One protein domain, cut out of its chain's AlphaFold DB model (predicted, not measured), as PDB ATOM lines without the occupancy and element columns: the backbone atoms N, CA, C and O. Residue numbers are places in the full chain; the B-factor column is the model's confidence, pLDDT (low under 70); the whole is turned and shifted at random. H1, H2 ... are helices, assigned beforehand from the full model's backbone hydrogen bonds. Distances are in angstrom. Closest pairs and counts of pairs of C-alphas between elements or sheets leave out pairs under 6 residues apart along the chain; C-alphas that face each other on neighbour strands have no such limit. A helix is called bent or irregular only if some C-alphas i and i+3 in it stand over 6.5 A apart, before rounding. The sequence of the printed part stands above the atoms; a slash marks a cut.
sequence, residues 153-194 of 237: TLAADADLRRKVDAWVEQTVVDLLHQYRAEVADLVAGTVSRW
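Overview. This is residues 153 to 194 of the 237 residues of a protein of Acidimicrobiia bacterium (UniProt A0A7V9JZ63). Two helices make an open L: the long H2 is one limb, and the shorter H3 turns off at a right angle from its far end, so that the two meet near their ends and do not cross. A single short turn of helix, H1, sits at the other end of H2, away from H3, and there is no packed core. The printed part has 42 residues with three named helices, in the order H1, H2, H3 along the chain, and no named strand; the class is all helix. The whole is extended, with a radius of gyration of the C-alphas of 15.2 A, and flat, its C-alphas spanning 42 by 23 by 10 A.

Along the chain. The longest helix is H2, residues 158 to 178, which measures 30.2 A from C-alpha 158 at (99.720, 94.577, 148.703) to C-alpha 178 at (112.065, 114.145, 129.311). After it comes H3, residues 180 to 192, 18.0 A from first to last C-alpha; it ends with C-alpha 192 at (124.646, 125.847, 145.092). Before H2 stands H1, residues 153 to 156, 5.2 A long, which begins with C-alpha 153 at (93.275, 101.256, 150.134). No helix is bent.

Arrangement. H2 and H3 are close but not clearly touching, with 1 pair of C-alphas within 8 A. Their closest C-alphas, those of Leu 176 and Val 183, are 7.2 A apart. The lines of H2 and H3 are about perpendicular, at 90 degrees, and their centres are 22.0 A apart. H1 and H2 only just touch, with 3 pairs of C-alphas within 8 A, and they touch only at the corner by their link. The closest C-alphas of this pair are those of Leu 154 and Arg 161, 5.3 A apart, and H2 touches H1 with residues 160 to 161 alone. H1 and H3 are apart. In H2 and H3 every pair of O of residue i and N of residue i+4 is within hydrogen-bond range; H1, with four residues, is too short for such a pair, but its 1 pair of O of residue i and N of residue i+3 is within range.

Size, cuts and confidence. The two C-alphas farthest apart, those of Ala 156 and Ser 192, are 41.7 A apart. Residues 165 to 174, which belong to H2, stand free, and so do residues 185 to 194, of which 185 to 192 belong to H3. The links from H1 to H2 and from H2 to H3 are both tight, with 1 residue in each, and there is no long link. The printed part has no cut. Its mean pLDDT is 74.4, and the model's confidence is under 70 at residues 153 to 154, 160, 181, 183 and 191 to 194.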
ATOM      1  N   THR A 153      93.460 102.329 151.124       69.00
ATOM      2  CA  THR A 153      93.275 101.256 150.134       69.00
ATOM      3  C   THR A 153      94.618 100.651 149.703       69.00
ATOM      4  O   THR A 153      94.768  99.430 149.654       69.00
ATOM      5  N   LEU A 154      95.631 101.487 149.449       69.25
ATOM      6  CA  LEU A 154      96.994 101.052 149.112       69.25
ATOM      7  C   LEU A 154      97.714 100.360 150.277       69.25
ATOM      8  O   LEU A 154      98.563  99.487 150.068       69.25
ATOM      9  N   ALA A 155      97.406 100.745 151.515       75.81
ATOM     10  CA  ALA A 155      97.936 100.081 152.696       75.81
ATOM     11  C   ALA A 155      97.345  98.669 152.842       75.81
ATOM     12  O   ALA A 155      98.089  97.722 153.121       75.81
ATOM     13  N   ALA A 156      96.041  98.531 152.594       79.00
ATOM     14  CA  ALA A 156      95.303  97.279 152.720       79.00
ATOM     15  C   ALA A 156      95.621  96.254 151.613       79.00
ATOM     16  O   ALA A 156      95.664  95.057 151.897       79.00
ATOM     17  N   ASP A 157      95.880  96.695 150.377       80.75
ATOM     18  CA  ASP A 157      96.125  95.811 149.229       80.75
ATOM     19  C   ASP A 157      97.600  95.833 148.778       80.75
ATOM     20  O   ASP A 157      98.100  96.781 148.166       80.75
ATOM     21  N   ALA A 158      98.312  94.737 149.059       79.06
ATOM     22  CA  ALA A 158      99.720  94.577 148.703       79.06
ATOM     23  C   ALA A 158      99.969  94.423 147.190       79.06
ATOM     24  O   ALA A 158     101.041  94.798 146.709       79.06
ATOM     25  N   ASP A 159      99.014  93.890 146.429       70.50
ATOM     26  CA  ASP A 159      99.143  93.724 144.979       70.50
ATOM     27  C   ASP A 159      98.909  95.041 144.252       70.50
ATOM     28  O   ASP A 159      99.619  95.357 143.292       70.50
ATOM     29  N   LEU A 160      97.944  95.829 144.729       67.38
ATOM     30  CA  LEU A 160      97.722  97.187 144.254       67.38
ATOM     31  C   LEU A 160      98.941  98.068 144.524       67.38
ATOM     32  O   LEU A 160      99.414  98.741 143.609       67.38
ATOM     33  N   ARG A 161      99.498  97.999 145.738       81.00
ATOM     34  CA  ARG A 161     100.705  98.745 146.109       81.00
ATOM     35  C   ARG A 161     101.871  98.457 145.168       81.00
ATOM     36  O   ARG A 161     102.423  99.388 144.599       81.00
ATOM     37  N   ARG A 162     102.166  97.181 144.891       78.38
ATOM     38  CA  ARG A 162     103.242  96.802 143.953       78.38
ATOM     39  C   ARG A 162     103.038  97.354 142.541       78.38
ATOM     40  O   ARG A 162     104.003  97.733 141.887       78.38
ATOM     41  N   LYS A 163     101.795  97.380 142.050       74.50
ATOM     42  CA  LYS A 163     101.474  97.940 140.725       74.50
ATOM     43  C   LYS A 163     101.670  99.450 140.696       74.50
ATOM     44  O   LYS A 163     102.191  99.966 139.711       74.50
ATOM     45  N   VAL A 164     101.256 100.138 141.758       76.00
ATOM     46  CA  VAL A 164     101.447 101.585 141.889       76.00
ATOM     47  C   VAL A 164     102.926 101.925 142.009       76.00
ATOM     48  O   VAL A 164     103.377 102.801 141.283       76.00
ATOM     49  N   ASP A 165     103.695 101.189 142.812       79.62
ATOM     50  CA  ASP A 165     105.144 101.390 142.938       79.62
ATOM     51  C   ASP A 165     105.847 101.259 141.579       79.62
ATOM     52  O   ASP A 165     106.582 102.158 141.177       79.62
ATOM     53  N   ALA A 166     105.551 100.196 140.823       80.81
ATOM     54  CA  ALA A 166     106.124  99.990 139.491       80.81
ATOM     55  C   ALA A 166     105.726 101.098 138.498       80.81
ATOM     56  O   ALA A 166     106.531 101.530 137.675       80.81
ATOM     57  N   TRP A 167     104.482 101.577 138.575       84.38
ATOM     58  CA  TRP A 167     104.014 102.677 137.735       84.38
ATOM     59  C   TRP A 167     104.688 104.008 138.093       84.38
ATOM     60  O   TRP A 167     105.086 104.748 137.192       84.38
ATOM     61  N   VAL A 168     104.853 104.305 139.387       82.56
ATOM     62  CA  VAL A 168     105.564 105.500 139.864       82.56
ATOM     63  C   VAL A 168     107.023 105.450 139.426       82.56
ATOM     64  O   VAL A 168     107.520 106.435 138.890       82.56
ATOM     65  N   GLU A 169     107.692 104.310 139.596       82.31
ATOM     66  CA  GLU A 169     109.080 104.116 139.169       82.31
ATOM     67  C   GLU A 169     109.244 104.392 137.670       82.31
ATOM     68  O   GLU A 169     110.080 105.209 137.282       82.31
ATOM     69  N   GLN A 170     108.387 103.798 136.835       81.81
ATOM     70  CA  GLN A 170     108.417 104.013 135.388       81.81
ATOM     71  C   GLN A 170     108.161 105.480 135.024       81.81
ATOM     72  O   GLN A 170     108.892 106.067 134.232       81.81
ATOM     73  N   THR A 171     107.157 106.094 135.650       78.50
ATOM     74  CA  THR A 171     106.786 107.490 135.401       78.50
ATOM     75  C   THR A 171     107.929 108.434 135.769       78.50
ATOM     76  O   THR A 171     108.255 109.340 135.009       78.50
ATOM     77  N   VAL A 172     108.590 108.206 136.908       77.38
ATOM     78  CA  VAL A 172     109.761 108.987 137.328       77.38
ATOM     79  C   VAL A 172     110.903 108.839 136.325       77.38
ATOM     80  O   VAL A 172     111.510 109.842 135.957       77.38
ATOM     81  N   VAL A 173     111.183 107.623 135.850       79.00
ATOM     82  CA  VAL A 173     112.208 107.379 134.822       79.00
ATOM     83  C   VAL A 173     111.886 108.141 133.533       79.00
ATOM     84  O   VAL A 173     112.752 108.837 133.000       79.00
ATOM     85  N   ASP A 174     110.638 108.095 133.075       72.81
ATOM     86  CA  ASP A 174     110.199 108.781 131.859       72.81
ATOM     87  C   ASP A 174     110.295 110.313 132.002       72.81
ATOM     88  O   ASP A 174     110.834 110.997 131.125       72.81
ATOM     89  N   LEU A 175     109.871 110.862 133.148       73.38
ATOM     90  CA  LEU A 175     110.012 112.286 133.468       73.38
ATOM     91  C   LEU A 175     111.482 112.723 133.545       73.38
ATOM     92  O   LEU A 175     111.829 113.785 133.030       73.38
ATOM     93  N   LEU A 176     112.362 111.914 134.141       77.62
ATOM     94  CA  LEU A 176     113.801 112.195 134.191       77.62
ATOM     95  C   LEU A 176     114.420 112.222 132.790       77.62
ATOM     96  O   LEU A 176     115.274 113.065 132.509       77.62
ATOM     97  N   HIS A 177     113.981 111.336 131.894       76.25
ATOM     98  CA  HIS A 177     114.421 111.350 130.502       76.25
ATOM     99  C   HIS A 177     113.934 112.594 129.752       76.25
ATOM    100  O   HIS A 177     114.709 113.186 128.992       76.25
ATOM    101  N   GLN A 178     112.687 113.009 129.986       73.94
ATOM    102  CA  GLN A 178     112.065 114.145 129.311       73.94
ATOM    103  C   GLN A 178     112.588 115.504 129.809       73.94
ATOM    104  O   GLN A 178     112.821 116.397 128.997       73.94
ATOM    105  N   TYR A 179     112.858 115.640 131.111       73.56
ATOM    106  CA  TYR A 179     113.231 116.904 131.766       73.56
ATOM    107  C   TYR A 179     114.663 116.915 132.322       73.56
ATOM    108  O   TYR A 179     114.984 117.669 133.242       73.56
ATOM    109  N   ARG A 180     115.565 116.107 131.749       71.00
ATOM    110  CA  ARG A 180     116.956 115.933 132.220       71.00
ATOM    111  C   ARG A 180     117.713 117.238 132.513       71.00
ATOM    112  O   ARG A 180     118.532 117.269 133.424       71.00
ATOM    113  N   ALA A 181     117.468 118.291 131.730       68.19
ATOM    114  CA  ALA A 181     118.154 119.576 131.865       68.19
ATOM    115  C   ALA A 181     117.615 120.382 133.055       68.19
ATOM    116  O   ALA A 181     118.389 120.850 133.880       68.19
ATOM    117  N   GLU A 182     116.294 120.453 133.202       72.31
ATOM    118  CA  GLU A 182     115.640 121.157 134.309       72.31
ATOM    119  C   GLU A 182     115.905 120.465 135.647       72.31
ATOM    120  O   GLU A 182     116.152 121.130 136.648       72.31
ATOM    121  N   VAL A 183     115.947 119.128 135.666       69.00
ATOM    122  CA  VAL A 183     116.334 118.362 136.859       69.00
ATOM    123  C   VAL A 183     117.791 118.637 137.231       69.00
ATOM    124  O   VAL A 183     118.089 118.842 138.408       69.00
ATOM    125  N   ALA A 184     118.698 118.694 136.251       70.56
ATOM    126  CA  ALA A 184     120.093 119.054 136.493       70.56
ATOM    127  C   ALA A 184     120.223 120.480 137.050       70.56
ATOM    128  O   ALA A 184     120.966 120.677 138.007       70.56
ATOM    129  N   ASP A 185     119.456 121.439 136.532       73.44
ATOM    130  CA  ASP A 185     119.437 122.822 137.021       73.44
ATOM    131  C   ASP A 185     118.839 122.937 138.431       73.44
ATOM    132  O   ASP A 185     119.304 123.729 139.251       73.44
ATOM    133  N   LEU A 186     117.844 122.116 138.760       75.38
ATOM    134  CA  LEU A 186     117.197 122.090 140.072       75.38
ATOM    135  C   LEU A 186     118.107 121.450 141.131       75.38
ATOM    136  O   LEU A 186     118.222 121.965 142.250       75.38
ATOM    137  N   VAL A 187     118.822 120.381 140.766       70.25
ATOM    138  CA  VAL A 187     119.885 119.784 141.588       70.25
ATOM    139  C   VAL A 187     121.044 120.765 141.741       70.25
ATOM    140  O   VAL A 187     121.453 121.033 142.868       70.25
ATOM    141  N   ALA A 188     121.530 121.363 140.651       72.25
ATOM    142  CA  ALA A 188     122.614 122.342 140.675       72.25
ATOM    143  C   ALA A 188     122.251 123.566 141.526       72.25
ATOM    144  O   ALA A 188     123.048 124.003 142.352       72.25
ATOM    145  N   GLY A 189     121.025 124.072 141.393       71.75
ATOM    146  CA  GLY A 189     120.501 125.157 142.214       71.75
ATOM    147  C   GLY A 189     120.338 124.766 143.682       71.75
ATOM    148  O   GLY A 189     120.516 125.600 144.561       71.75
ATOM    149  N   THR A 190     120.023 123.507 143.985       71.19
ATOM    150  CA  THR A 190     119.928 123.025 145.372       71.19
ATOM    151  C   THR A 190     121.304 122.846 146.002       71.19
ATOM    152  O   THR A 190     121.498 123.267 147.138       71.19
ATOM    153  N   VAL A 191     122.270 122.308 145.255       67.06
ATOM    154  CA  VAL A 191     123.666 122.165 145.689       67.06
ATOM    155  C   VAL A 191     124.340 123.527 145.846       67.06
ATOM    156  O   VAL A 191     125.075 123.724 146.806       67.06
ATOM    157  N   SER A 192     124.067 124.499 144.968       66.19
ATOM    158  CA  SER A 192     124.646 125.847 145.092       66.19
ATOM    159  C   SER A 192     124.117 126.620 146.302       66.19
ATOM    160  O   SER A 192     124.789 127.521 146.799       66.19
ATOM    161  N   ARG A 193     122.929 126.249 146.797       66.69
ATOM    162  CA  ARG A 193     122.332 126.778 148.031       66.69
ATOM    163  C   ARG A 193     122.845 126.090 149.295       66.69
ATOM    164  O   ARG A 193     122.499 126.532 150.389       66.69
ATOM    165  N   TRP A 194     123.631 125.019 149.184       66.12
ATOM    166  CA  TRP A 194     124.289 124.434 150.347       66.12
ATOM    167  C   TRP A 194     125.485 125.303 150.739       66.12
ATOM    168  O   TRP A 194     126.397 125.519 149.944       66.12
TER     169      TRP A 194